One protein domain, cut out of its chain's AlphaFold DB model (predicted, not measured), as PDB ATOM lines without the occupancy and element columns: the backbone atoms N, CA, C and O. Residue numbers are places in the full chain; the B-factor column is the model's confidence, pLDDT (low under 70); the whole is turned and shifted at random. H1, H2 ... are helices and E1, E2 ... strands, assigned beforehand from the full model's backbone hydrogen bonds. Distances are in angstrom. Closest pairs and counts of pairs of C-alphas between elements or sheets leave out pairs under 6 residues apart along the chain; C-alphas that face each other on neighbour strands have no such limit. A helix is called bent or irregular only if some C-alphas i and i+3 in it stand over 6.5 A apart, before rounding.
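Overview. This is residues 40 to 243 of the 243 residues of an uncharacterized protein of Flavobacterium sp. 40-81 (UniProt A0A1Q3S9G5). Two strongly twisted sheets lie partly face to face as a sandwich, their strands crossed at 47 degrees, with the short helix H3 in the middle between them. One sheet is curled like part of a barrel and is built on two very long bent strands, E1 and E3, with E2 and E7 at its edges; the other is a branched sheet of E4, E5, E6, E8, E9, E10 and E11, and the loop of residues 124 to 136 between E4 and E5 reaches far out from the body. The printed part has 204 residues, with three named helices and eleven named strands in the order E1 E2 E3 H1 E4 E5 H2 E6 E7 H3 E8 E9 E10 E11, and the class is mostly strand. The curled sheet has the order E2 E1 E3 E7, and the neighbour strands of both sheets are antiparallel. The whole is compact, with a radius of gyration of the C-alphas of 17.8 A and spans of 50 by 45 by 30 A.

Along the chain. E1, residues 41 to 60, begins with C-alpha 41 at (31.869, 4.695, -12.747), measures 39.6 A and bends by 95 degrees at residue 52. E2 is residues 70 to 75. E3, residues 87 to 105, measures 44.3 A and bends by 88 degrees at residue 90. H1, residues 110 to 113, comes before E4, residues 116 to 123, which measures 22.0 A. E5, residues 137 to 140, H2, residues 143 to 147, E6, residues 154 to 156, E7, residues 161 to 164, and H3, residues 168 to 171, follow. E8, residues 202 to 213, measures 35.4 A and begins with C-alpha 202 at (8.221, -0.438, -10.945). E9 is residues 216 to 219, E10 residues 223 to 228, and E11, residues 239 to 242, ends with C-alpha 242 at (19.273, 0.751, -6.129).

Arrangement. In the branched sheet E5 and E6 lie on one side of E4 and E8 on the other side; N 121 and O 139 are 3.1 A apart, N 117 and O 155 2.8 A, and N 118 and O 208 2.8 A. E9 and E10 lie on the other side of E8 from E4, with N 211 and O 218 at 2.9 A and N 205 and O 225 at 2.8 A. E11 forms a hairpin with E10, where N 226 and O 241 are 2.8 A apart. In the curled sheet E1 and E3 are antiparallel at 169 degrees, with N 45 and O 101 at 2.9 A and N 57 and O 91 at 2.8 A. The edge strand E2 forms a hairpin with E1, N 58 and O 71 being 2.9 A apart, and the edge strand E7 is the neighbour of E3, with N 102 and O 162 at 2.9 A. Between the sheets, the closest C-alphas of E3 and E11 are those of Lys 98 and Asn 239, 5.6 A apart. H3 only grazes both sheets, and H1 only grazes the branched one; H2 is on neither. In H2 the O i to N i+4 pair is within hydrogen-bond range; H1 and H3 are too short for such a pair.

Size, cuts and confidence. The C-alphas farthest apart, those of Gly 78 and Asn 214, are 53.6 A from each other. The printed part has no cut. The links E2 to E3, E4 to E5 and H3 to E8 are long, the last with 30 residues. The mean pLDDT of the printed part is 88.3, and residues 187 to 193, 195 to 200 and 231 to 234 are under 70.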
ATOM      1  N   PHE A  40      36.528   3.736 -13.687       90.88
ATOM      2  CA  PHE A  40      35.577   4.827 -13.556       90.88
ATOM      3  C   PHE A  40      34.143   4.306 -13.491       90.88
ATOM      4  O   PHE A  40      33.834   3.184 -13.904       90.88
ATOM      5  N   GLY A  41      33.239   5.128 -12.971       93.12
ATOM      6  CA  GLY A  41      31.869   4.695 -12.747       93.12
ATOM      7  C   GLY A  41      30.928   5.800 -12.320       93.12
ATOM      8  O   GLY A  41      31.224   6.985 -12.453       93.12
ATOM      9  N   LEU A  42      29.776   5.370 -11.818       94.62
ATOM     10  CA  LEU A  42      28.734   6.239 -11.296       94.62
ATOM     11  C   LEU A  42      28.416   5.841  -9.859       94.62
ATOM     12  O   LEU A  42      28.176   4.669  -9.576       94.62
ATOM     13  N   SER A  43      28.352   6.832  -8.981       95.38
ATOM     14  CA  SER A  43      27.636   6.755  -7.714       95.38
ATOM     15  C   SER A  43      26.285   7.434  -7.923       95.38
ATOM     16  O   SER A  43      26.211   8.533  -8.470       95.38
ATOM     17  N   ILE A  44      25.201   6.743  -7.573       96.50
ATOM     18  CA  ILE A  44      23.832   7.215  -7.793       96.50
ATOM     19  C   ILE A  44      23.079   7.109  -6.475       96.50
ATOM     20  O   ILE A  44      23.147   6.085  -5.799       96.50
ATOM     21  N   LYS A  45      22.348   8.158  -6.105       96.06
ATOM     22  CA  LYS A  45      21.466   8.166  -4.933       96.06
ATOM     23  C   LYS A  45      20.192   8.947  -5.259       96.06
ATOM     24  O   LYS A  45      20.256   9.893  -6.042       96.06
ATOM     25  N   PRO A  46      19.025   8.604  -4.692       95.00
ATOM     26  CA  PRO A  46      17.874   9.496  -4.746       95.00
ATOM     27  C   PRO A  46      18.227  10.828  -4.078       95.00
ATOM     28  O   PRO A  46      18.834  10.836  -3.007       95.00
ATOM     29  N   ALA A  47      17.834  11.941  -4.688       94.06
ATOM     30  CA  ALA A  47      17.985  13.251  -4.073       94.06
ATOM     31  C   ALA A  47      17.145  13.356  -2.785       94.06
ATOM     32  O   ALA A  47      16.123  12.675  -2.608       94.06
ATOM     33  N   THR A  48      17.578  14.210  -1.860       90.69
ATOM     34  CA  THR A  48      16.847  14.448  -0.607       90.69
ATOM     35  C   THR A  48      15.532  15.173  -0.878       90.69
ATOM     36  O   THR A  48      14.497  14.768  -0.349       90.69
ATOM     37  N   GLU A  49      15.582  16.178  -1.753       93.81
ATOM     38  CA  GLU A  49      14.454  17.017  -2.155       93.81
ATOM     39  C   GLU A  49      13.367  16.231  -2.897       93.81
ATOM     40  O   GLU A  49      13.643  15.310  -3.674       93.81
ATOM     41  N   ILE A  50      12.119  16.627  -2.649       93.38
ATOM     42  CA  ILE A  50      10.932  16.128  -3.337       93.38
ATOM     43  C   ILE A  50      10.437  17.241  -4.254       93.38
ATOM     44  O   ILE A  50      10.300  18.384  -3.831       93.38
ATOM     45  N   PHE A  51      10.164  16.881  -5.501       94.25
ATOM     46  CA  PHE A  51       9.607  17.755  -6.521       94.25
ATOM     47  C   PHE A  51       8.179  17.325  -6.826       94.25
ATOM     48  O   PHE A  51       7.824  16.161  -6.645       94.25
ATOM     49  N   ASN A  52       7.373  18.251  -7.320       93.75
ATOM     50  CA  ASN A  52       6.006  17.995  -7.736       93.75
ATOM     51  C   ASN A  52       5.700  18.750  -9.027       93.75
ATOM     52  O   ASN A  52       6.177  19.861  -9.247       93.75
ATOM     53  N   LYS A  53       4.899  18.118  -9.878       95.44
ATOM     54  CA  LYS A  53       4.325  18.707 -11.088       95.44
ATOM     55  C   LYS A  53       2.902  18.186 -11.248       95.44
ATOM     56  O   LYS A  53       2.609  17.054 -10.850       95.44
ATOM     57  N   TYR A  54       2.024  18.994 -11.828       95.38
ATOM     58  CA  TYR A  54       0.663  18.577 -12.139       95.38
ATOM     59  C   TYR A  54       0.600  18.047 -13.571       95.38
ATOM     60  O   TYR A  54       1.164  18.639 -14.488       95.38
ATOM     61  N   TYR A  55      -0.056  16.904 -13.759       95.81
ATOM     62  CA  TYR A  55      -0.106  16.222 -15.045       95.81
ATOM     63  C   TYR A  55      -1.521  15.809 -15.422       95.81
ATOM     64  O   TYR A  55      -2.267  15.276 -14.596       95.81
ATOM     65  N   ASP A  56      -1.815  15.941 -16.712       96.94
ATOM     66  CA  ASP A  56      -2.955  15.322 -17.370       96.94
ATOM     67  C   ASP A  56      -2.509  14.050 -18.098       96.94
ATOM     68  O   ASP A  56      -1.531  14.033 -18.857       96.94
ATOM     69  N   PHE A  57      -3.245  12.963 -17.878       95.94
ATOM     70  CA  PHE A  57      -2.922  11.642 -18.396       95.94
ATOM     71  C   PHE A  57      -3.945  11.198 -19.431       95.94
ATOM     72  O   PHE A  57      -5.140  11.118 -19.149       95.94
ATOM     73  N   TYR A  58      -3.456  10.801 -20.602       95.62
ATOM     74  CA  TYR A  58      -4.285  10.391 -21.725       95.62
ATOM     75  C   TYR A  58      -3.916   8.997 -22.192       95.62
ATOM     76  O   TYR A  58      -2.757   8.569 -22.140       95.62
ATOM     77  N   LYS A  59      -4.901   8.286 -22.723       94.00
ATOM     78  CA  LYS A  59      -4.702   6.984 -23.342       94.00
ATOM     79  C   LYS A  59      -5.266   7.010 -24.748       94.00
ATOM     80  O   LYS A  59      -6.324   7.576 -24.986       94.00
ATOM     81  N   ALA A  60      -4.537   6.387 -25.667       92.50
ATOM     82  CA  ALA A  60      -5.003   6.276 -27.036       92.50
ATOM     83  C   ALA A  60      -6.268   5.418 -27.108       92.50
ATOM     84  O   ALA A  60      -6.326   4.350 -26.481       92.50
ATOM     85  N   ASP A  61      -7.219   5.851 -27.926       91.69
ATOM     86  CA  ASP A  61      -8.417   5.078 -28.253       91.69
ATOM     87  C   ASP A  61      -8.025   3.817 -29.031       91.69
ATOM     88  O   ASP A  61      -8.451   2.709 -28.704       91.69
ATOM     89  N   ASP A  62      -7.085   3.970 -29.971       88.19
ATOM     90  CA  ASP A  62      -6.428   2.872 -30.672       88.19
ATOM     91  C   ASP A  62      -4.953   2.732 -30.251       88.19
ATOM     92  O   ASP A  62      -4.020   3.313 -30.818       88.19
ATOM     93  N   VAL A  63      -4.712   1.896 -29.241       81.88
ATOM     94  CA  VAL A  63      -3.357   1.584 -28.750       81.88
ATOM     95  C   VAL A  63      -2.493   0.887 -29.815       81.88
ATOM     96  O   VAL A  63      -1.264   0.943 -29.735       81.88
ATOM     97  N   ALA A  64      -3.090   0.200 -30.793       76.50
ATOM     98  CA  ALA A  64      -2.334  -0.529 -31.807       76.50
ATOM     99  C   ALA A  64      -1.682   0.413 -32.829       76.50
ATOM    100  O   ALA A  64      -0.572   0.105 -33.276       76.50
ATOM    101  N   ASN A  65      -2.334   1.542 -33.132       78.06
ATOM    102  CA  ASN A  65      -1.937   2.474 -34.193       78.06
ATOM    103  C   ASN A  65      -1.427   3.844 -33.698       78.06
ATOM    104  O   ASN A  65      -0.799   4.571 -34.455       78.06
ATOM    105  N   SER A  66      -1.582   4.167 -32.413       76.75
ATOM    106  CA  SER A  66      -1.181   5.454 -31.797       76.75
ATOM    107  C   SER A  66       0.322   5.662 -31.538       76.75
ATOM    108  O   SER A  66       0.723   6.638 -30.907       76.75
ATOM    109  N   GLY A  67       1.193   4.742 -31.960       78.88
ATOM    110  CA  GLY A  67       2.638   4.824 -31.703       78.88
ATOM    111  C   GLY A  67       3.027   4.513 -30.246       78.88
ATOM    112  O   GLY A  67       3.499   3.404 -29.964       78.88
ATOM    113  N   ALA A  68       2.853   5.480 -29.334       80.44
ATOM    114  CA  ALA A  68       3.236   5.406 -27.912       80.44
ATOM    115  C   ALA A  68       2.143   4.813 -26.997       80.44
ATOM    116  O   ALA A  68       2.448   4.320 -25.903       80.44
ATOM    117  N   GLY A  69       0.878   4.833 -27.437       87.94
ATOM    118  CA  GLY A  69      -0.276   4.277 -26.716       87.94
ATOM    119  C   GLY A  69      -0.827   5.135 -25.571       87.94
ATOM    120  O   GLY A  69      -1.844   4.766 -24.984       87.94
ATOM    121  N   HIS A  70      -0.156   6.232 -25.222       91.81
ATOM    122  CA  HIS A  70      -0.551   7.198 -24.192       91.81
ATOM    123  C   HIS A  70       0.211   8.510 -24.380       91.81
ATOM    124  O   HIS A  70       1.259   8.518 -25.028       91.81
ATOM    125  N   ILE A  71      -0.310   9.575 -23.773       93.06
ATOM    126  CA  ILE A  71       0.317  10.897 -23.686       93.06
ATOM    127  C   ILE A  71       0.229  11.347 -22.223       93.06
ATOM    128  O   ILE A  71      -0.742  11.041 -21.529       93.06
ATOM    129  N   ILE A  72       1.263  12.032 -21.748       95.12
ATOM    130  CA  ILE A  72       1.316  12.661 -20.427       95.12
ATOM    131  C   ILE A  72       1.695  14.113 -20.679       95.12
ATOM    132  O   ILE A  72       2.664  14.350 -21.391       95.12
ATOM    133  N   ILE A  73       0.918  15.060 -20.167       95.25
ATOM    134  CA  ILE A  73       1.134  16.492 -20.391       95.25
ATOM    135  C   ILE A  73       1.271  17.168 -19.037       95.25
ATOM    136  O   ILE A  73       0.410  16.988 -18.181       95.25
ATOM    137  N   GLU A  74       2.353  17.919 -18.844       95.81
ATOM    138  CA  GLU A  74       2.461  18.848 -17.719       95.81
ATOM    139  C   GLU A  74       1.412  19.954 -17.888       95.81
ATOM    140  O   GLU A  74       1.247  20.511 -18.974       95.81
ATOM    141  N   SER A  75       0.660  20.218 -16.827       94.94
ATOM    142  CA  SER A  75      -0.505  21.099 -16.829       94.94
ATOM    143  C   SER A  75      -0.563  21.884 -15.518       94.94
ATOM    144  O   SER A  75       0.295  21.735 -14.649       94.94
ATOM    145  N   GLU A  76      -1.582  22.720 -15.365       94.06
ATOM    146  CA  GLU A  76      -1.818  23.505 -14.154       94.06
ATOM    147  C   GLU A  76      -3.023  22.947 -13.396       94.06
ATOM    148  O   GLU A  76      -4.035  22.565 -13.991       94.06
ATOM    149  N   ALA A  77      -2.928  22.902 -12.066       92.44
ATOM    150  CA  ALA A  77      -4.028  22.436 -11.233       92.44
ATOM    151  C   ALA A  77      -5.261  23.344 -11.405       92.44
ATOM    152  O   ALA A  77      -5.157  24.567 -11.352       92.44
ATOM    153  N   GLY A  78      -6.435  22.737 -11.596       89.62
ATOM    154  CA  GLY A  78      -7.697  23.456 -11.809       89.62
ATOM    155  C   GLY A  78      -7.986  23.840 -13.263       89.62
ATOM    156  O   GLY A  78      -9.076  24.334 -13.540       89.62
ATOM    157  N   LYS A  79      -7.061  23.584 -14.196       92.81
ATOM    158  CA  LYS A  79      -7.320  23.723 -15.631       92.81
ATOM    159  C   LYS A  79      -8.013  22.475 -16.175       92.81
ATOM    160  O   LYS A  79      -7.637  21.354 -15.832       92.81
ATOM    161  N   ASP A  80      -8.994  22.676 -17.052       93.12
ATOM    162  CA  ASP A  80      -9.638  21.564 -17.745       93.12
ATOM    163  C   ASP A  80      -8.639  20.828 -18.657       93.12
ATOM    164  O   ASP A  80      -7.854  21.478 -19.366       93.12
ATOM    165  N   PRO A  81      -8.668  19.482 -18.687       94.12
ATOM    166  CA  PRO A  81      -7.802  18.704 -19.559       94.12
ATOM    167  C   PRO A  81      -8.007  19.052 -21.035       94.12
ATOM    168  O   PRO A  81      -9.130  19.146 -21.533       94.12
ATOM    169  N   GLN A  82      -6.900  19.195 -21.757       93.94
ATOM    170  CA  GLN A  82      -6.918  19.436 -23.197       93.94
ATOM    171  C   GLN A  82      -7.495  18.235 -23.954       93.94
ATOM    172  O   GLN A  82      -7.215  17.078 -23.644       93.94
ATOM    173  N   ILE A  83      -8.270  18.500 -25.003       93.50
ATOM    174  CA  ILE A  83      -8.813  17.446 -25.862       93.50
ATOM    175  C   ILE A  83      -7.792  17.123 -26.956       93.50
ATOM    176  O   ILE A  83      -7.386  17.999 -27.719       93.50
ATOM    177  N   PHE A  84      -7.421  15.848 -27.071       91.19
ATOM    178  CA  PHE A  84      -6.520  15.350 -28.109       91.19
ATOM    179  C   PHE A  84      -7.246  14.340 -28.998       91.19
ATOM    180  O   PHE A  84      -7.780  13.347 -28.514       91.19
ATOM    181  N   ASN A  85      -7.248  14.564 -30.315       91.94
ATOM    182  CA  ASN A  85      -7.906  13.650 -31.249       91.94
ATOM    183  C   ASN A  85      -7.299  12.232 -31.175       91.94
ATOM    184  O   ASN A  85      -6.083  12.071 -31.286       91.94
ATOM    185  N   GLY A  86      -8.146  11.211 -31.009       92.75
ATOM    186  CA  GLY A  86      -7.743   9.805 -30.871       92.75
ATOM    187  C   GLY A  86      -7.206   9.416 -29.488       92.75
ATOM    188  O   GLY A  86      -6.625   8.333 -29.332       92.75
ATOM    189  N   TYR A  87      -7.362  10.296 -28.497       95.06
ATOM    190  CA  TYR A  87      -7.004  10.051 -27.110       95.06
ATOM    191  C   TYR A  87      -8.132  10.496 -26.183       95.06
ATOM    192  O   TYR A  87      -8.667  11.594 -26.312       95.06
ATOM    193  N   HIS A  88      -8.415   9.687 -25.167       95.81
ATOM    194  CA  HIS A  88      -9.269  10.096 -24.059       95.81
ATOM    195  C   HIS A  88      -8.427  10.416 -22.829       95.81
ATOM    196  O   HIS A  88      -7.441   9.736 -22.513       95.81
ATOM    197  N   HIS A  89      -8.854  11.454 -22.117       96.81
ATOM    198  CA  HIS A  89      -8.371  11.756 -20.779       96.81
ATOM    199  C   HIS A  89      -8.732  10.620 -19.816       96.81
ATOM    200  O   HIS A  89      -9.785   9.990 -19.928       96.81
ATOM    201  N   VAL A  90      -7.820  10.312 -18.898       95.56
ATOM    202  CA  VAL A  90      -7.964   9.210 -17.939       95.56
ATOM    203  C   VAL A  90      -7.990   9.717 -16.502       95.56
ATOM    204  O   VAL A  90      -8.671   9.127 -15.665       95.56
ATOM    205  N   LEU A  91      -7.175  10.726 -16.200       93.62
ATOM    206  CA  LEU A  91      -6.831  11.157 -14.848       93.62
ATOM    207  C   LEU A  91      -6.037  12.465 -14.949       93.62
ATOM    208  O   LEU A  91      -5.227  12.608 -15.862       93.62
ATOM    209  N   SER A  92      -6.209  13.359 -13.982       94.50
ATOM    210  CA  SER A  92      -5.289  14.470 -13.722       94.50
ATOM    211  C   SER A  92      -4.872  14.438 -12.263       94.50
ATOM    212  O   SER A  92      -5.701  14.136 -11.402       94.50
ATOM    213  N   ARG A  93      -3.596  14.688 -11.975       92.69
ATOM    214  CA  ARG A  93      -3.122  14.793 -10.590       92.69
ATOM    215  C   ARG A  93      -1.769  15.462 -10.489       92.69
ATOM    216  O   ARG A  93      -0.961  15.428 -11.416       92.69
ATOM    217  N   GLU A  94      -1.496  15.924  -9.283       93.31
ATOM    218  CA  GLU A  94      -0.147  16.196  -8.834       93.31
ATOM    219  C   GLU A  94       0.642  14.887  -8.668       93.31
ATOM    220  O   GLU A  94       0.142  13.866  -8.168       93.31
ATOM    221  N   VAL A  95       1.882  14.904  -9.146       93.38
ATOM    222  CA  VAL A  95       2.832  13.802  -9.035       93.38
ATOM    223  C   VAL A  95       4.057  14.298  -8.301       93.38
ATOM    224  O   VAL A  95       4.808  15.120  -8.821       93.38
ATOM    225  N   PHE A  96       4.274  13.734  -7.118       93.88
ATOM    226  CA  PHE A  96       5.490  13.922  -6.346       93.88
ATOM    227  C   PHE A  96       6.559  12.946  -6.838       93.88
ATOM    228  O   PHE A  96       6.265  11.789  -7.140       93.88
ATOM    229  N   TYR A  97       7.808  13.383  -6.923       95.06
ATOM    230  CA  TYR A  97       8.918  12.543  -7.347       95.06
ATOM    231  C   TYR A  97      10.255  13.054  -6.819       95.06
ATOM    232  O   TYR A  97      10.426  14.232  -6.508       95.06
ATOM    233  N   LYS A  98      11.229  12.152  -6.732       96.00
ATOM    234  CA  LYS A  98      12.625  12.497  -6.459       96.00
ATOM    235  C   LYS A  98      13.420  12.567  -7.754       96.00
ATOM    236  O   LYS A  98      13.115  11.865  -8.714       96.00
ATOM    237  N   LYS A  99      14.466  13.388  -7.758       97.06
ATOM    238  CA  LYS A  99      15.516  13.373  -8.788       97.06
ATOM    239  C   LYS A  99      16.641  12.422  -8.373       97.06
ATOM    240  O   LYS A  99      16.634  11.889  -7.262       97.06
ATOM    241  N   LEU A 100      17.608  12.198  -9.256       97.12
ATOM    242  CA  LEU A 100      18.807  11.421  -8.953       97.12
ATOM    243  C   LEU A 100      19.991  12.346  -8.710       97.12
ATOM    244  O   LEU A 100      20.308  13.185  -9.541       97.12
ATOM    245  N   HIS A 101      20.671  12.144  -7.595       97.06
ATOM    246  CA  HIS A 101      21.996  12.675  -7.356       97.06
ATOM    247  C   HIS A 101      23.029  11.732  -7.975       97.06
ATOM    248  O   HIS A 101      23.038  10.535  -7.663       97.06
ATOM    249  N   ILE A 102      23.873  12.252  -8.863       96.12
ATOM    250  CA  ILE A 102      24.845  11.464  -9.620       96.12
ATOM    251  C   ILE A 102      26.233  12.051  -9.434       96.12
ATOM    252  O   ILE A 102      26.437  13.242  -9.636       96.12
ATOM    253  N   GLU A 103      27.187  11.185  -9.117       96.25
ATOM    254  CA  GLU A 103      28.596  11.523  -8.968       96.25
ATOM    255  C   GLU A 103      29.445  10.631  -9.886       96.25
ATOM    256  O   GLU A 103      29.298   9.401  -9.909       96.25
ATOM    257  N   LEU A 104      30.340  11.252 -10.653       94.62
ATOM    258  CA  LEU A 104      31.353  10.563 -11.442       94.62
ATOM    259  C   LEU A 104      32.473  10.040 -10.536       94.62
ATOM    260  O   LEU A 104      33.175  10.801  -9.863       94.62
ATOM    261  N   LEU A 105      32.691   8.728 -10.588       92.44
ATOM    262  CA  LEU A 105      33.776   8.057  -9.879       92.44
ATOM    263  C   LEU A 105      35.008   7.906 -10.778       92.44
ATOM    264  O   LEU A 105      34.886   7.720 -11.991       92.44
ATOM    265  N   GLY A 106      36.192   7.922 -10.163       86.94
ATOM    266  CA  GLY A 106      37.475   7.763 -10.853       86.94
ATOM    267  C   GLY A 106      38.096   9.080 -11.335       86.94
ATOM    268  O   GLY A 106      37.702  10.175 -10.922       86.94
ATOM    269  N   GLY A 107      39.112   8.961 -12.194       83.19
ATOM    270  CA  GLY A 107      39.905  10.072 -12.739       83.19
ATOM    271  C   GLY A 107      39.308  10.753 -13.976       83.19
ATOM    272  O   GLY A 107      40.061  11.270 -14.803       83.19
ATOM    273  N   ILE A 108      37.978  10.743 -14.147       87.00
ATOM    274  CA  ILE A 108      37.330  11.334 -15.327       87.00
ATOM    275  C   ILE A 108      37.496  12.864 -15.312       87.00
ATOM    276  O   ILE A 108      36.913  13.559 -14.484       87.00
ATOM    277  N   LYS A 109      38.240  13.388 -16.288       89.00
ATOM    278  CA  LYS A 109      38.255  14.814 -16.677       89.00
ATOM    279  C   LYS A 109      37.155  15.115 -17.697       89.00
ATOM    280  O   LYS A 109      37.133  14.472 -18.744       89.00
ATOM    281  N   ILE A 110      36.263  16.059 -17.417       91.31
ATOM    282  CA  ILE A 110      35.056  16.291 -18.228       91.31
ATOM    283  C   ILE A 110      35.407  16.863 -19.605       91.31
ATOM    284  O   ILE A 110      34.876  16.406 -20.615       91.31
ATOM    285  N   GLU A 111      36.354  17.796 -19.652       90.94
ATOM    286  CA  GLU A 111      36.779  18.498 -20.866       90.94
ATOM    287  C   GLU A 111      37.442  17.539 -21.857       90.94
ATOM    288  O   GLU A 111      37.216  17.614 -23.063       90.94
ATOM    289  N   THR A 112      38.249  16.609 -21.339       89.00
ATOM    290  CA  THR A 112      38.991  15.641 -22.153       89.00
ATOM    291  C   THR A 112      38.126  14.450 -22.547       89.00
ATOM    292  O   THR A 112      38.102  14.060 -23.710       89.00
ATOM    293  N   HIS A 113      37.407  13.869 -21.584       90.81
ATOM    294  CA  HIS A 113      36.741  12.580 -21.766       90.81
ATOM    295  C   HIS A 113      35.293  12.689 -22.246       90.81
ATOM    296  O   HIS A 113      34.699  11.670 -22.595       90.81
ATOM    297  N   GLN A 114      34.706  13.892 -22.235       93.75
ATOM    298  CA  GLN A 114      33.331  14.173 -22.671       93.75
ATOM    299  C   GLN A 114      32.307  13.148 -22.135       93.75
ATOM    300  O   GLN A 114      31.613  12.484 -22.917       93.75
ATOM    301  N   PRO A 115      32.238  12.958 -20.802       95.12
ATOM    302  CA  PRO A 115      31.404  11.932 -20.201       95.12
ATOM    303  C   PRO A 115      29.923  12.132 -20.522       95.12
ATOM    304  O   PRO A 115      29.380  13.240 -20.498       95.12
ATOM    305  N   LYS A 116      29.232  11.018 -20.748       96.19
ATOM    306  CA  LYS A 116      27.772  10.974 -20.857       96.19
ATOM    307  C   LYS A 116      27.199   9.802 -20.084       96.19
ATOM    308  O   LYS A 116      27.748   8.702 -20.077       96.19
ATOM    309  N   ILE A 117      26.050  10.019 -19.469       96.81
ATOM    310  CA  ILE A 117      25.290   8.972 -18.796       96.81
ATOM    311  C   ILE A 117      24.405   8.292 -19.832       96.81
ATOM    312  O   ILE A 117      23.633   8.944 -20.530       96.81
ATOM    313  N   ILE A 118      24.499   6.968 -19.907       96.75
ATOM    314  CA  ILE A 118      23.663   6.122 -20.751       96.75
ATOM    315  C   ILE A 118      22.660   5.388 -19.874       96.75
ATOM    316  O   ILE A 118      23.041   4.636 -18.976       96.75
ATOM    317  N   ILE A 119      21.380   5.535 -20.203       95.38
ATOM    318  CA  ILE A 119      20.285   4.817 -19.561       95.38
ATOM    319  C   ILE A 119      19.834   3.676 -20.467       95.38
ATOM    320  O   ILE A 119      19.479   3.855 -21.636       95.38
ATOM    321  N   LYS A 120      19.815   2.467 -19.912       93.75
ATOM    322  CA  LYS A 120      19.235   1.291 -20.556       93.75
ATOM    323  C   LYS A 120      18.037   0.839 -19.745       93.75
ATOM    324  O   LYS A 120      18.107   0.687 -18.533       93.75
ATOM    325  N   ARG A 121      16.936   0.552 -20.424       90.38
ATOM    326  CA  ARG A 121      15.723   0.039 -19.782       90.38
ATOM    327  C   ARG A 121      15.636  -1.469 -19.978       90.38
ATOM    328  O   ARG A 121      16.137  -2.002 -20.974       90.38
ATOM    329  N   TYR A 122      14.959  -2.159 -19.074       87.94
ATOM    330  CA  TYR A 122      14.733  -3.595 -19.202       87.94
ATOM    331  C   TYR A 122      13.625  -3.924 -20.217       87.94
ATOM    332  O   TYR A 122      12.462  -3.588 -20.005       87.94
ATOM    333  N   LYS A 123      13.952  -4.625 -21.313       85.00
ATOM    334  CA  LYS A 123      12.972  -5.206 -22.250       85.00
ATOM    335  C   LYS A 123      12.634  -6.619 -21.808       85.00
ATOM    336  O   LYS A 123      13.517  -7.464 -21.697       85.00
ATOM    337  N   GLN A 124      11.346  -6.907 -21.656       80.38
ATOM    338  CA  GLN A 124      10.869  -8.286 -21.598       80.38
ATOM    339  C   GLN A 124      10.972  -8.960 -22.972       80.38
ATOM    340  O   GLN A 124      10.938  -8.301 -24.015       80.38
ATOM    341  N   LYS A 125      11.040 -10.297 -22.969       82.56
ATOM    342  CA  LYS A 125      11.042 -11.118 -24.185       82.56
ATOM    343  C   LYS A 125       9.845 -10.760 -25.076       82.56
ATOM    344  O   LYS A 125       8.693 -10.809 -24.637       82.56
ATOM    345  N   LYS A 126      10.115 -10.426 -26.340       79.12
ATOM    346  CA  LYS A 126       9.102  -9.999 -27.319       79.12
ATOM    347  C   LYS A 126       9.365 -10.647 -28.677       79.12
ATOM    348  O   LYS A 126      10.499 -10.654 -29.155       79.12
ATOM    349  N   ARG A 127       8.312 -11.179 -29.305       78.31
ATOM    350  CA  ARG A 127       8.342 -11.597 -30.713       78.31
ATOM    351  C   ARG A 127       8.071 -10.367 -31.576       78.31
ATOM    352  O   ARG A 127       7.075  -9.680 -31.362       78.31
ATOM    353  N   LEU A 128       8.983 -10.058 -32.487       76.38
ATOM    354  CA  LEU A 128       8.826  -8.964 -33.443       76.38
ATOM    355  C   LEU A 128       7.922  -9.399 -34.603       76.38
ATOM    356  O   LEU A 128       7.740 -10.597 -34.826       76.38
ATOM    357  N   ARG A 129       7.396  -8.432 -35.368       72.38
ATOM    358  CA  ARG A 129       6.607  -8.712 -36.585       72.38
ATOM    359  C   ARG A 129       7.386  -9.550 -37.608       72.38
ATOM    360  O   ARG A 129       6.793 -10.385 -38.269       72.38
ATOM    361  N   SER A 130       8.713  -9.410 -37.647       76.62
ATOM    362  CA  SER A 130       9.613 -10.237 -38.466       76.62
ATOM    363  C   SER A 130       9.726 -11.702 -38.017       76.62
ATOM    364  O   SER A 130      10.477 -12.468 -38.604       76.62
ATOM    365  N   GLY A 131       9.066 -12.104 -36.927       80.06
ATOM    366  CA  GLY A 131       9.176 -13.443 -36.348       80.06
ATOM    367  C   GLY A 131      10.347 -13.619 -35.374       80.06
ATOM    368  O   GLY A 131      10.279 -14.511 -34.524       80.06
ATOM    369  N   PHE A 132      11.356 -12.739 -35.408       81.12
ATOM    370  CA  PHE A 132      12.509 -12.775 -34.503       81.12
ATOM    371  C   PHE A 132      12.097 -12.622 -33.030       81.12
ATOM    372  O   PHE A 132      11.330 -11.725 -32.661       81.12
ATOM    373  N   LYS A 133      12.637 -13.483 -32.158       82.62
ATOM    374  CA  LYS A 133      12.423 -13.421 -30.705       82.62
ATOM    375  C   LYS A 133      13.553 -12.631 -30.055       82.62
ATOM    376  O   LYS A 133      14.644 -13.153 -29.839       82.62
ATOM    377  N   LYS A 134      13.268 -11.390 -29.666       82.12
ATOM    378  CA  LYS A 134      14.204 -10.593 -28.875       82.12
ATOM    379  C   LYS A 134      14.255 -11.139 -27.445       82.12
ATOM    380  O   LYS A 134      13.206 -11.299 -26.813       82.12
ATOM    381  N   LYS A 135      15.465 -11.453 -26.964       86.88
ATOM    382  CA  LYS A 135      15.712 -11.896 -25.582       86.88
ATOM    383  C   LYS A 135      15.376 -10.774 -24.591       86.88
ATOM    384  O   LYS A 135      15.282  -9.607 -24.971       86.88
ATOM    385  N   SER A 136      15.140 -11.146 -23.338       87.69
ATOM    386  CA  SER A 136      15.018 -10.175 -22.256       87.69
ATOM    387  C   SER A 136      16.384  -9.612 -21.872       87.69
ATOM    388  O   SER A 136      17.394 -10.295 -22.025       87.69
ATOM    389  N   GLY A 137      16.415  -8.379 -21.371       89.62
ATOM    390  CA  GLY A 137      17.646  -7.733 -20.919       89.62
ATOM    391  C   GLY A 137      17.561  -6.212 -20.942       89.62
ATOM    392  O   GLY A 137      16.536  -5.644 -21.321       89.62
ATOM    393  N   PHE A 138      18.647  -5.549 -20.553       90.75
ATOM    394  CA  PHE A 138      18.749  -4.092 -20.594       90.75
ATOM    395  C   PHE A 138      19.208  -3.613 -21.970       90.75
ATOM    396  O   PHE A 138      20.249  -4.026 -22.476       90.75
ATOM    397  N   TYR A 139      18.434  -2.718 -22.579       88.94
ATOM    398  CA  TYR A 139      18.731  -2.164 -23.896       88.94
ATOM    399  C   TYR A 139      18.658  -0.640 -23.862       88.94
ATOM    400  O   TYR A 139      17.712  -0.073 -23.313       88.94
ATOM    401  N   ARG A 140      19.624   0.005 -24.521       89.06
ATOM    402  CA  ARG A 140      19.580   1.440 -24.821       89.06
ATOM    403  C   ARG A 140      18.413   1.696 -25.777       89.06
ATOM    404  O   ARG A 140      18.224   0.953 -26.748       89.06
ATOM    405  N   GLU A 141      17.588   2.681 -25.454       84.50
ATOM    406  CA  GLU A 141      16.598   3.218 -26.389       84.50
ATOM    407  C   GLU A 141      17.302   4.080 -27.437       84.50
ATOM    408  O   GLU A 141      18.357   4.643 -27.167       84.50
ATOM    409  N   LYS A 142      16.747   4.159 -28.649       84.81
ATOM    410  CA  LYS A 142      17.126   5.254 -29.544       84.81
ATOM    411  C   LYS A 142      16.538   6.537 -28.960       84.81
ATOM    412  O   LYS A 142      15.403   6.487 -28.489       84.81
ATOM    413  N   MET A 143      17.251   7.658 -29.039       84.75
ATOM    414  CA  MET A 143      16.745   8.946 -28.539       84.75
ATOM    415  C   MET A 143      15.377   9.295 -29.142       84.75
ATOM    416  O   MET A 143      14.440   9.559 -28.402       84.75
ATOM    417  N   THR A 144      15.212   9.109 -30.455       84.19
ATOM    418  CA  THR A 144      13.932   9.330 -31.154       84.19
ATOM    419  C   THR A 144      12.796   8.426 -30.672       84.19
ATOM    420  O   THR A 144      11.628   8.800 -30.721       84.19
ATOM    421  N   ASP A 145      13.104   7.215 -30.197       82.31
ATOM    422  CA  ASP A 145      12.098   6.359 -29.572       82.31
ATOM    423  C   ASP A 145      11.773   6.844 -28.155       82.31
ATOM    424  O   ASP A 145      10.618   6.763 -27.757       82.31
ATOM    425  N   ALA A 146      12.762   7.316 -27.396       86.62
ATOM    426  CA  ALA A 146      12.590   7.810 -26.030       86.62
ATOM    427  C   ALA A 146      11.742   9.097 -25.986       86.62
ATOM    428  O   ALA A 146      10.853   9.213 -25.140       86.62
ATOM    429  N   GLU A 147      11.937   9.994 -26.954       88.06
ATOM    430  CA  GLU A 147      11.194  11.252 -27.122       88.06
ATOM    431  C   GLU A 147       9.685  11.045 -27.287       88.06
ATOM    432  O   GLU A 147       8.901  11.837 -26.773       88.06
ATOM    433  N   LEU A 148       9.251   9.937 -27.903       85.94
ATOM    434  CA  LEU A 148       7.822   9.596 -28.012       85.94
ATOM    435  C   LEU A 148       7.132   9.422 -26.657       85.94
ATOM    436  O   LEU A 148       5.909   9.494 -26.574       85.94
ATOM    437  N   TRP A 149       7.905   9.144 -25.611       87.75
ATOM    438  CA  TRP A 149       7.428   9.069 -24.238       87.75
ATOM    439  C   TRP A 149       7.947  10.230 -23.389       87.75
ATOM    440  O   TRP A 149       7.886  10.109 -22.180       87.75
ATOM    441  N   GLN A 150       8.458  11.314 -23.985       90.69
ATOM    442  CA  GLN A 150       9.004  12.480 -23.271       90.69
ATOM    443  C   GLN A 150      10.102  12.106 -22.263       90.69
ATOM    444  O   GLN A 150      10.143  12.577 -21.136       90.69
ATOM    445  N   ARG A 151      11.016  11.218 -22.662       90.94
ATOM    446  CA  ARG A 151      12.187  10.856 -21.849       90.94
ATOM    447  C   ARG A 151      13.455  10.822 -22.689       90.94
ATOM    448  O   ARG A 151      13.403  10.838 -23.917       90.94
ATOM    449  N   LYS A 152      14.608  10.719 -22.025       91.94
ATOM    450  CA  LYS A 152      15.927  10.636 -22.670       91.94
ATOM    451  C   LYS A 152      16.616   9.321 -22.319       91.94
ATOM    452  O   LYS A 152      16.469   8.793 -21.219       91.94
ATOM    453  N   SER A 153      17.389   8.785 -23.259       91.19
ATOM    454  CA  SER A 153      18.267   7.633 -23.006       91.19
ATOM    455  C   SER A 153      19.702   8.041 -22.680       91.19
ATOM    456  O   SER A 153      20.514   7.179 -22.346       91.19
ATOM    457  N   GLU A 154      20.027   9.327 -22.822       94.94
ATOM    458  CA  GLU A 154      21.385   9.858 -22.733       94.94
ATOM    459  C   GLU A 154      21.373  11.256 -22.129       94.94
ATOM    460  O   GLU A 154      20.510  12.072 -22.460       94.94
ATOM    461  N   TYR A 155      22.351  11.531 -21.270       95.69
ATOM    462  CA  TYR A 155      22.532  12.831 -20.635       95.69
ATOM    463  C   TYR A 155      24.005  13.222 -20.684       95.69
ATOM    464  O   TYR A 155      24.874  12.429 -20.321       95.69
ATOM    465  N   ILE A 156      24.280  14.439 -21.149       94.19
ATOM    466  CA  ILE A 156      25.630  15.006 -21.151       94.19
ATOM    467  C   ILE A 156      25.995  15.356 -19.712       94.19
ATOM    468  O   ILE A 156      25.207  16.010 -19.025       94.19
ATOM    469  N   VAL A 157      27.179  14.936 -19.272       94.12
ATOM    470  CA  VAL A 157      27.683  15.276 -17.944       94.12
ATOM    471  C   VAL A 157      28.483  16.566 -18.042       94.12
ATOM    472  O   VAL A 157      29.438  16.653 -18.809       94.12
ATOM    473  N   LYS A 158      28.052  17.578 -17.289       93.12
ATOM    474  CA  LYS A 158      28.678  18.910 -17.270       93.12
ATOM    475  C   LYS A 158      29.575  19.119 -16.056       93.12
ATOM    476  O   LYS A 158      30.525  19.884 -16.129       93.12
ATOM    477  N   GLU A 159      29.269  18.429 -14.965       95.19
ATOM    478  CA  GLU A 159      29.915  18.582 -13.667       95.19
ATOM    479  C   GLU A 159      30.144  17.202 -13.049       95.19
ATOM    480  O   GLU A 159      29.481  16.228 -13.413       95.19
ATOM    481  N   ARG A 160      31.117  17.104 -12.138       94.06
ATOM    482  CA  ARG A 160      31.478  15.831 -11.495       94.06
ATOM    483  C   ARG A 160      30.334  15.283 -10.648       94.06
ATOM    484  O   ARG A 160      30.162  14.070 -10.569       94.06
ATOM    485  N   GLU A 161      29.575  16.182 -10.046       95.88
ATOM    486  CA  GLU A 161      28.410  15.920  -9.220       95.88
ATOM    487  C   GLU A 161      27.244  16.713  -9.813       95.88
ATOM    488  O   GLU A 161      27.404  17.886 -10.140       95.88
ATOM    489  N   MET A 162      26.099  16.073 -10.047       95.38
ATOM    490  CA  MET A 162      24.943  16.736 -10.650       95.38
ATOM    491  C   MET A 162      23.617  16.111 -10.220       95.38
ATOM    492  O   MET A 162      23.522  14.913  -9.939       95.38
ATOM    493  N   ILE A 163      22.560  16.921 -10.258       96.25
ATOM    494  CA  ILE A 163      21.183  16.454 -10.109       96.25
ATOM    495  C   ILE A 163      20.598  16.156 -11.489       96.25
ATOM    496  O   ILE A 163      20.521  17.024 -12.360       96.25
ATOM    497  N   LEU A 164      20.144  14.922 -11.678       95.75
ATOM    498  CA  LEU A 164      19.502  14.453 -12.892       95.75
ATOM    499  C   LEU A 164      17.999  14.280 -12.684       95.75
ATOM    500  O   LEU A 164      17.561  13.451 -11.884       95.75
ATOM    501  N   ASP A 165      17.214  15.022 -13.462       95.56
ATOM    502  CA  ASP A 165      15.780  14.781 -13.583       95.56
ATOM    503  C   ASP A 165      15.506  13.787 -14.723       95.56
ATOM    504  O   ASP A 165      15.811  14.042 -15.894       95.56
ATOM    505  N   LEU A 166      14.961  12.624 -14.364       95.25
ATOM    506  CA  LEU A 166      14.508  11.624 -15.331       95.25
ATOM    507  C   LEU A 166      13.052  11.832 -15.758       95.25
ATOM    508  O   LEU A 166      12.595  11.111 -16.638       95.25
ATOM    509  N   GLU A 167      12.325  12.741 -15.107       94.62
ATOM    510  CA  GLU A 167      10.872  12.890 -15.192       94.62
ATOM    511  C   GLU A 167      10.176  11.519 -15.098       94.62
ATOM    512  O   GLU A 167       9.581  11.001 -16.050       94.62
ATOM    513  N   PRO A 168      10.316  10.843 -13.941       95.00
ATOM    514  CA  PRO A 168      10.156   9.397 -13.845       95.00
ATOM    515  C   PRO A 168       8.727   8.907 -14.125       95.00
ATOM    516  O   PRO A 168       8.537   7.731 -14.444       95.00
ATOM    517  N   ILE A 169       7.726   9.791 -14.089       94.38
ATOM    518  CA  ILE A 169       6.342   9.484 -14.465       94.38
ATOM    519  C   ILE A 169       6.219   8.979 -15.914       94.38
ATOM    520  O   ILE A 169       5.444   8.062 -16.186       94.38
ATOM    521  N   HIS A 170       7.067   9.463 -16.826       94.19
ATOM    522  CA  HIS A 170       7.100   9.072 -18.240       94.19
ATOM    523  C   HIS A 170       7.578   7.628 -18.486       94.19
ATOM    524  O   HIS A 170       7.466   7.056 -19.582       94.19
ATOM    525  N   TYR A 171       8.088   6.966 -17.448       93.00
ATOM    526  CA  TYR A 171       8.416   5.543 -17.483       93.00
ATOM    527  C   TYR A 171       7.196   4.655 -17.246       93.00
ATOM    528  O   TYR A 171       7.301   3.433 -17.396       93.00
ATOM    529  N   PHE A 172       6.038   5.247 -16.955       91.75
ATOM    530  CA  PHE A 172       4.792   4.557 -16.676       91.75
ATOM    531  C   PHE A 172       3.696   4.957 -17.660       91.75
ATOM    532  O   PHE A 172       3.603   6.082 -18.130       91.75
ATOM    533  N   ARG A 173       2.852   3.987 -17.986       90.31
ATOM    534  CA  ARG A 173       1.645   4.150 -18.776       90.31
ATOM    535  C   ARG A 173       0.470   4.391 -17.827       90.31
ATOM    536  O   ARG A 173       0.278   3.568 -16.920       90.31
ATOM    537  N   PRO A 174      -0.362   5.407 -18.101       91.38
ATOM    538  CA  PRO A 174      -1.488   5.741 -17.256       91.38
ATOM    539  C   PRO A 174      -2.598   4.691 -17.259       91.38
ATOM    540  O   PRO A 174      -2.751   3.871 -18.174       91.38
ATOM    541  N   ASN A 175      -3.381   4.735 -16.189       89.12
ATOM    542  CA  ASN A 175      -4.562   3.924 -15.936       89.12
ATOM    543  C   ASN A 175      -5.563   4.754 -15.114       89.12
ATOM    544  O   ASN A 175      -5.184   5.768 -14.541       89.12
ATOM    545  N   LYS A 176      -6.821   4.311 -15.015       88.75
ATOM    546  CA  LYS A 176      -7.874   5.021 -14.265       88.75
ATOM    547  C   LYS A 176      -7.493   5.283 -12.805       88.75
ATOM    548  O   LYS A 176      -7.900   6.278 -12.229       88.75
ATOM    549  N   ALA A 177      -6.710   4.382 -12.212       88.38
ATOM    550  CA  ALA A 177      -6.152   4.554 -10.879       88.38
ATOM    551  C   ALA A 177      -4.627   4.651 -10.961       88.38
ATOM    552  O   ALA A 177      -3.994   3.784 -11.570       88.38
ATOM    553  N   TYR A 178      -4.052   5.652 -10.291       87.94
ATOM    554  CA  TYR A 178      -2.609   5.914 -10.286       87.94
ATOM    555  C   TYR A 178      -1.790   4.688  -9.868       87.94
ATOM    556  O   TYR A 178      -0.924   4.239 -10.610       87.94
ATOM    557  N   LYS A 179      -2.176   4.024  -8.771       86.56
ATOM    558  CA  LYS A 179      -1.540   2.781  -8.284       86.56
ATOM    559  C   LYS A 179      -1.493   1.627  -9.301       86.56
ATOM    560  O   LYS A 179      -0.729   0.686  -9.130       86.56
ATOM    561  N   ASN A 180      -2.324   1.687 -10.347       87.12
ATOM    562  CA  ASN A 180      -2.422   0.674 -11.399       87.12
ATOM    563  C   ASN A 180      -1.672   1.071 -12.682       87.12
ATOM    564  O   ASN A 180      -1.876   0.442 -13.731       87.12
ATOM    565  N   PHE A 181      -0.861   2.127 -12.643       89.31
ATOM    566  CA  PHE A 181       0.044   2.448 -13.737       89.31
ATOM    567  C   PHE A 181       1.043   1.304 -13.918       89.31
ATOM    568  O   PHE A 181       1.454   0.631 -12.974       89.31
ATOM    569  N   LEU A 182       1.425   1.053 -15.164       87.56
ATOM    570  CA  LEU A 182       2.333  -0.038 -15.524       87.56
ATOM    571  C   LEU A 182       3.494   0.510 -16.341       87.56
ATOM    572  O   LEU A 182       3.306   1.523 -17.001       87.56
ATOM    573  N   PRO A 183       4.659  -0.148 -16.389       88.19
ATOM    574  CA  PRO A 183       5.783   0.331 -17.189       88.19
ATOM    575  C   PRO A 183       5.394   0.629 -18.641       88.19
ATOM    576  O   PRO A 183       4.743  -0.185 -19.306       88.19
ATOM    577  N   SER A 184       5.794   1.802 -19.132       87.00
ATOM    578  CA  SER A 184       5.478   2.263 -20.478       87.00
ATOM    579  C   SER A 184       6.235   1.454 -21.531       87.00
ATOM    580  O   SER A 184       7.408   1.086 -21.379       87.00
ATOM    581  N   GLY A 185       5.538   1.152 -22.621       80.44
ATOM    582  CA  GLY A 185       5.997   0.280 -23.691       80.44
ATOM    583  C   GLY A 185       5.011   0.293 -24.852       80.44
ATOM    584  O   GLY A 185       4.101   1.109 -24.898       80.44
ATOM    585  N   SER A 186       5.181  -0.616 -25.804       74.75
ATOM    586  CA  SER A 186       4.236  -0.797 -26.902       74.75
ATOM    587  C   SER A 186       4.069  -2.280 -27.221       74.75
ATOM    588  O   SER A 186       5.031  -3.056 -27.243       74.75
ATOM    589  N   LEU A 187       2.826  -2.684 -27.493       67.38
ATOM    590  CA  LEU A 187       2.502  -4.054 -27.896       67.38
ATOM    591  C   LEU A 187       3.086  -4.364 -29.275       67.38
ATOM    592  O   LEU A 187       3.751  -5.384 -29.449       67.38
ATOM    593  N   ASN A 188       2.949  -3.431 -30.218       67.38
ATOM    594  CA  ASN A 188       3.082  -3.734 -31.643       67.38
ATOM    595  C   ASN A 188       4.298  -3.082 -32.316       67.38
ATOM    596  O   ASN A 188       4.722  -3.556 -33.370       67.38
ATOM    597  N   LYS A 189       4.913  -2.055 -31.706       69.62
ATOM    598  CA  LYS A 189       6.084  -1.383 -32.294       69.62
ATOM    599  C   LYS A 189       7.317  -2.294 -32.245       69.62
ATOM    600  O   LYS A 189       7.658  -2.851 -31.195       69.62
ATOM    601  N   SER A 190       7.981  -2.475 -33.384       64.56
ATOM    602  CA  SER A 190       9.244  -3.216 -33.432       64.56
ATOM    603  C   SER A 190      10.308  -2.472 -32.625       64.56
ATOM    604  O   SER A 190      10.349  -1.248 -32.629       64.56
ATOM    605  N   GLY A 191      11.137  -3.194 -31.872       62.03
ATOM    606  CA  GLY A 191      12.177  -2.583 -31.041       62.03
ATOM    607  C   GLY A 191      11.699  -1.955 -29.725       62.03
ATOM    608  O   GLY A 191      12.552  -1.702 -28.871       62.03
ATOM    609  N   SER A 192      10.392  -1.792 -29.496       67.62
ATOM    610  CA  SER A 192       9.847  -1.267 -28.237       67.62
ATOM    611  C   SER A 192       9.802  -2.306 -27.108       67.62
ATOM    612  O   SER A 192       9.953  -3.514 -27.317       67.62
ATOM    613  N   PHE A 193       9.589  -1.816 -25.890       68.81
ATOM    614  CA  PHE A 193       9.405  -2.610 -24.679       68.81
ATOM    615  C   PHE A 193       8.014  -3.224 -24.672       68.81
ATOM    616  O   PHE A 193       7.041  -2.548 -24.996       68.81
ATOM    617  N   LYS A 194       7.898  -4.493 -24.283       70.81
ATOM    618  CA  LYS A 194       6.589  -5.078 -23.981       70.81
ATOM    619  C   LYS A 194       6.120  -4.556 -22.622       70.81
ATOM    620  O   LYS A 194       6.932  -4.467 -21.705       70.81
ATOM    621  N   TYR A 195       4.825  -4.266 -22.496       68.25
ATOM    622  CA  TYR A 195       4.214  -3.967 -21.204       68.25
ATOM    623  C   TYR A 195       4.463  -5.115 -20.228       68.25
ATOM    624  O   TYR A 195       4.029  -6.246 -20.468       68.25
ATOM    625  N   SER A 196       5.141  -4.814 -19.130       65.25
ATOM    626  CA  SER A 196       5.298  -5.743 -18.026       65.25
ATOM    627  C   SER A 196       4.109  -5.629 -17.082       65.25
ATOM    628  O   SER A 196       3.728  -4.534 -16.670       65.25
ATOM    629  N   ARG A 197       3.531  -6.772 -16.713       65.94
ATOM    630  CA  ARG A 197       2.588  -6.865 -15.598       65.94
ATOM    631  C   ARG A 197       3.388  -7.294 -14.374       65.94
ATOM    632  O   ARG A 197       3.707  -8.469 -14.234       65.94
ATOM    633  N   HIS A 198       3.790  -6.328 -13.560       61.03
ATOM    634  CA  HIS A 198       4.400  -6.577 -12.256       61.03
ATOM    635  C   HIS A 198       3.340  -6.355 -11.173       61.03
ATOM    636  O   HIS A 198       2.469  -5.506 -11.345       61.03
ATOM    637  N   GLY A 199       3.405  -7.113 -10.072       58.44
ATOM    638  CA  GLY A 199       2.495  -6.928  -8.931       58.44
ATOM    639  C   GLY A 199       2.701  -5.594  -8.203       58.44
ATOM    640  O   GLY A 199       1.762  -5.062  -7.626       58.44
ATOM    641  N   LYS A 200       3.913  -5.023  -8.283       62.53
ATOM    642  CA  LYS A 200       4.232  -3.647  -7.878       62.53
ATOM    643  C   LYS A 200       4.639  -2.844  -9.113       62.53
ATOM    644  O   LYS A 200       5.402  -3.348  -9.937       62.53
ATOM    645  N   ALA A 201       4.142  -1.616  -9.244       79.50
ATOM    646  CA  ALA A 201       4.442  -0.744 -10.375       79.50
ATOM    647  C   ALA A 201       5.871  -0.183 -10.267       79.50
ATOM    648  O   ALA A 201       6.094   0.885  -9.701       79.50
ATOM    649  N   PHE A 202       6.847  -0.917 -10.809       89.38
ATOM    650  CA  PHE A 202       8.221  -0.438 -10.945       89.38
ATOM    651  C   PHE A 202       8.788  -0.649 -12.346       89.38
ATOM    652  O   PHE A 202       8.370  -1.555 -13.072       89.38
ATOM    653  N   VAL A 203       9.772   0.174 -12.709       91.00
ATOM    654  CA  VAL A 203      10.485   0.105 -13.989       91.00
ATOM    655  C   VAL A 203      11.972  -0.135 -13.721       91.00
ATOM    656  O   VAL A 203      12.637   0.759 -13.198       91.00
ATOM    657  N   PRO A 204      12.521  -1.307 -14.087       92.44
ATOM    658  CA  PRO A 204      13.949  -1.559 -13.964       92.44
ATOM    659  C   PRO A 204      14.729  -0.867 -15.084       92.44
ATOM    660  O   PRO A 204      14.442  -1.050 -16.279       92.44
ATOM    661  N   ILE A 205      15.756  -0.119 -14.695       94.38
ATOM    662  CA  ILE A 205      16.724   0.528 -15.576       94.38
ATOM    663  C   ILE A 205      18.154   0.261 -15.086       94.38
ATOM    664  O   ILE A 205      18.386  -0.177 -13.964       94.38
ATOM    665  N   THR A 206      19.123   0.481 -15.963       96.06
ATOM    666  CA  THR A 206      20.546   0.518 -15.622       96.06
ATOM    667  C   THR A 206      21.129   1.816 -16.140       96.06
ATOM    668  O   THR A 206      20.750   2.285 -17.219       96.06
ATOM    669  N   MET A 207      22.044   2.388 -15.371       97.00
ATOM    670  CA  MET A 207      22.761   3.610 -15.715       97.00
ATOM    671  C   MET A 207      24.258   3.330 -15.701       97.00
ATOM    672  O   MET A 207      24.754   2.590 -14.862       97.00
ATOM    673  N   GLN A 208      24.981   3.889 -16.658       95.75
ATOM    674  CA  GLN A 208      26.432   3.749 -16.768       95.75
ATOM    675  C   GLN A 208      26.994   5.004 -17.419       95.75
ATOM    676  O   GLN A 208      26.296   5.647 -18.206       95.75
ATOM    677  N   VAL A 209      28.248   5.332 -17.137       95.94
ATOM    678  CA  VAL A 209      28.937   6.422 -17.827       95.94
ATOM    679  C   VAL A 209      29.670   5.868 -19.048       95.94
ATOM    680  O   VAL A 209      30.236   4.773 -19.020       95.94
ATOM    681  N   GLU A 210      29.588   6.597 -20.153       95.38
ATOM    682  CA  GLU A 210      30.386   6.404 -21.358       95.38
ATOM    683  C   GLU A 210      31.329   7.602 -21.491       95.38
ATOM    684  O   GLU A 210      30.884   8.744 -21.389       95.38
ATOM    685  N   ILE A 211      32.613   7.331 -21.703       93.56
ATOM    686  CA  ILE A 211      33.654   8.336 -21.930       93.56
ATOM    687  C   ILE A 211      34.334   8.100 -23.275       93.56
ATOM    688  O   ILE A 211      34.292   6.988 -23.806       93.56
ATOM    689  N   LEU A 212      34.979   9.131 -23.804       90.44
ATOM    690  CA  LEU A 212      35.821   9.060 -24.989       90.44
ATOM    691  C   LEU A 212      37.294   9.149 -24.585       90.44
ATOM    692  O   LEU A 212      37.700  10.091 -23.912       90.44
ATOM    693  N   ILE A 213      38.097   8.188 -25.034       83.94
ATOM    694  CA  ILE A 213      39.562   8.232 -24.956       83.94
ATOM    695  C   ILE A 213      40.067   8.049 -26.382       83.94
ATOM    696  O   ILE A 213      39.787   7.029 -27.011       83.94
ATOM    697  N   ASN A 214      40.753   9.060 -26.926       82.31
ATOM    698  CA  ASN A 214      41.276   9.051 -28.299       82.31
ATOM    699  C   ASN A 214      40.215   8.682 -29.361       82.31
ATOM    700  O   ASN A 214      40.480   7.940 -30.302       82.31
ATOM    701  N   GLY A 215      38.979   9.161 -29.179       81.06
ATOM    702  CA  GLY A 215      37.845   8.881 -30.072       81.06
ATOM    703  C   GLY A 215      37.172   7.516 -29.875       81.06
ATOM    704  O   GLY A 215      36.144   7.252 -30.499       81.06
ATOM    705  N   ILE A 216      37.688   6.662 -28.987       85.44
ATOM    706  CA  ILE A 216      37.116   5.349 -28.669       85.44
ATOM    707  C   ILE A 216      36.217   5.467 -27.436       85.44
ATOM    708  O   ILE A 216      36.595   6.061 -26.427       85.44
ATOM    709  N   ALA A 217      35.014   4.891 -27.518       91.00
ATOM    710  CA  ALA A 217      34.038   4.923 -26.435       91.00
ATOM    711  C   ALA A 217      34.259   3.784 -25.427       91.00
ATOM    712  O   ALA A 217      34.107   2.608 -25.765       91.00
ATOM    713  N   TYR A 218      34.508   4.144 -24.170       90.50
ATOM    714  CA  TYR A 218      34.628   3.222 -23.041       90.50
ATOM    715  C   TYR A 218      33.436   3.370 -22.104       90.50
ATOM    716  O   TYR A 218      32.875   4.453 -21.963       90.50
ATOM    717  N   ARG A 219      33.014   2.273 -21.470       92.94
ATOM    718  CA  ARG A 219      31.814   2.228 -20.623       92.94
ATOM    719  C   ARG A 219      32.141   1.653 -19.258       92.94
ATOM    720  O   ARG A 219      32.779   0.608 -19.185       92.94
ATOM    721  N   SER A 220      31.621   2.289 -18.216       93.44
ATOM    722  CA  SER A 220      31.696   1.754 -16.861       93.44
ATOM    723  C   SER A 220      30.822   0.512 -16.694       93.44
ATOM    724  O   SER A 220      29.948   0.214 -17.520       93.44
ATOM    725  N   GLN A 221      30.988  -0.154 -15.551       91.94
ATOM    726  CA  GLN A 221      29.986  -1.099 -15.068       91.94
ATOM    727  C   GLN A 221      28.625  -0.398 -14.888       91.94
ATOM    728  O   GLN A 221      28.583   0.785 -14.522       91.94
ATOM    729  N   PRO A 222      27.511  -1.092 -15.181       95.00
ATOM    730  CA  PRO A 222      26.178  -0.548 -14.993       95.00
ATOM    731  C   PRO A 222      25.750  -0.593 -13.526       95.00
ATOM    732  O   PRO A 222      25.888  -1.615 -12.862       95.00
ATOM    733  N   VAL A 223      25.137   0.491 -13.065       96.38
ATOM    734  CA  VAL A 223      24.418   0.570 -11.792       96.38
ATOM    735  C   VAL A 223      22.952   0.238 -12.051       96.38
ATOM    736  O   VAL A 223      22.304   0.869 -12.895       96.38
ATOM    737  N   GLY A 224      22.437  -0.786 -11.371       95.94
ATOM    738  CA  GLY A 224      21.038  -1.199 -11.448       95.94
ATOM    739  C   GLY A 224      20.148  -0.327 -10.572       95.94
ATOM    740  O   GLY A 224      20.512   0.023  -9.452       95.94
ATOM    741  N   LEU A 225      18.978   0.045 -11.086       95.38
ATOM    742  CA  LEU A 225      17.988   0.780 -10.310       95.38
ATOM    743  C   LEU A 225      16.559   0.534 -10.791       95.38
ATOM    744  O   LEU A 225      16.285   0.282 -11.966       95.38
ATOM    745  N   LYS A 226      15.617   0.621  -9.858       94.50
ATOM    746  CA  LYS A 226      14.180   0.482 -10.090       94.50
ATOM    747  C   LYS A 226      13.500   1.802  -9.779       94.50
ATOM    748  O   LYS A 226      13.567   2.280  -8.652       94.50
ATOM    749  N   ILE A 227      12.805   2.354 -10.767       94.62
ATOM    750  CA  ILE A 227      11.895   3.485 -10.572       94.62
ATOM    751  C   ILE A 227      10.616   2.926  -9.955       94.62
ATOM    752  O   ILE A 227       9.956   2.102 -10.588       94.62
ATOM    753  N   ILE A 228      10.284   3.326  -8.735       92.38
ATOM    754  CA  ILE A 228       9.118   2.878  -7.971       92.38
ATOM    755  C   ILE A 228       8.065   3.980  -8.022       92.38
ATOM    756  O   ILE A 228       8.339   5.088  -7.584       92.38
ATOM    757  N   LEU A 229       6.868   3.678  -8.526       88.88
ATOM    758  CA  LEU A 229       5.797   4.669  -8.692       88.88
ATOM    759  C   LEU A 229       5.310   5.303  -7.370       88.88
ATOM    760  O   LEU A 229       4.783   6.405  -7.387       88.88
ATOM    761  N   GLY A 230       5.460   4.600  -6.248       78.19
ATOM    762  CA  GLY A 230       4.732   4.903  -5.013       78.19
ATOM    763  C   GLY A 230       3.379   4.182  -4.989       78.19
ATOM    764  O   GLY A 230       2.781   3.878  -6.023       78.19
ATOM    765  N   SER A 231       2.929   3.794  -3.800       69.12
ATOM    766  CA  SER A 231       1.732   2.975  -3.591       69.12
ATOM    767  C   SER A 231       0.879   3.381  -2.385       69.12
ATOM    768  O   SER A 231      -0.169   2.768  -2.187       69.12
ATOM    769  N   ALA A 232       1.311   4.357  -1.578       58.31
ATOM    770  CA  ALA A 232       0.764   4.589  -0.238       58.31
ATOM    771  C   ALA A 232      -0.205   5.783  -0.092       58.31
ATOM    772  O   ALA A 232      -0.909   5.838   0.912       58.31
ATOM    773  N   GLY A 233      -0.310   6.702  -1.061       62.66
ATOM    774  CA  GLY A 233      -1.235   7.844  -0.972       62.66
ATOM    775  C   GLY A 233      -1.019   8.910  -2.047       62.66
ATOM    776  O   GLY A 233      -0.209   8.728  -2.955       62.66
ATOM    777  N   ASP A 234      -1.740  10.028  -1.949       63.84
ATOM    778  CA  ASP A 234      -1.661  11.119  -2.932       63.84
ATOM    779  C   ASP A 234      -0.344  11.907  -2.877       63.84
ATOM    780  O   ASP A 234       0.045  12.516  -3.870       63.84
ATOM    781  N   THR A 235       0.381  11.793  -1.764       71.88
ATOM    782  CA  THR A 235       1.680  12.429  -1.512       71.88
ATOM    783  C   THR A 235       2.870  11.476  -1.637       71.88
ATOM    784  O   THR A 235       4.011  11.888  -1.426       71.88
ATOM    785  N   ASP A 236       2.636  10.199  -1.962       85.69
ATOM    786  CA  ASP A 236       3.724   9.230  -2.098       85.69
ATOM    787  C   ASP A 236       4.535   9.535  -3.363       85.69
ATOM    788  O   ASP A 236       4.012   9.524  -4.479       85.69
ATOM    789  N   SER A 237       5.814   9.852  -3.174       90.50
ATOM    790  CA  SER A 237       6.680  10.289  -4.259       90.50
ATOM    791  C   SER A 237       7.205   9.107  -5.067       90.50
ATOM    792  O   SER A 237       7.689   8.128  -4.491       90.50
ATOM    793  N   ILE A 238       7.251   9.249  -6.392       93.94
ATOM    794  CA  ILE A 238       8.035   8.351  -7.240       93.94
ATOM    795  C   ILE A 238       9.496   8.399  -6.773       93.94
ATOM    796  O   ILE A 238      10.105   9.469  -6.700       93.94
ATOM    797  N   ASN A 239      10.062   7.236  -6.462       93.50
ATOM    798  CA  ASN A 239      11.390   7.114  -5.862       93.50
ATOM    799  C   ASN A 239      12.219   6.026  -6.561       93.50
ATOM    800  O   ASN A 239      11.721   5.310  -7.433       93.50
ATOM    801  N   TYR A 240      13.490   5.886  -6.189       94.56
ATOM    802  CA  TYR A 240      14.415   4.928  -6.781       94.56
ATOM    803  C   TYR A 240      14.944   3.956  -5.735       94.56
ATOM    804  O   TYR A 240      15.382   4.356  -4.658       94.56
ATOM    805  N   LEU A 241      14.940   2.674  -6.083       92.62
ATOM    806  CA  LEU A 241      15.633   1.628  -5.341       92.62
ATOM    807  C   LEU A 241      16.866   1.212  -6.141       92.62
ATOM    808  O   LEU A 241      16.722   0.851  -7.309       92.62
ATOM    809  N   LEU A 242      18.046   1.276  -5.533       91.25
ATOM    810  CA  LEU A 242      19.273   0.751  -6.129       91.25
ATOM    811  C   LEU A 242      19.372  -0.756  -5.878       91.25
ATOM    812  O   LEU A 242      18.991  -1.218  -4.801       91.25
ATOM    813  N   ASP A 243      19.833  -1.487  -6.894       76.38
ATOM    814  CA  ASP A 243      20.075  -2.936  -6.847       76.38
ATOM    815  C   ASP A 243      21.535  -3.257  -6.496       76.38
ATOM    816  O   ASP A 243      22.431  -2.501  -6.946       76.38
TER     817      ASP A 243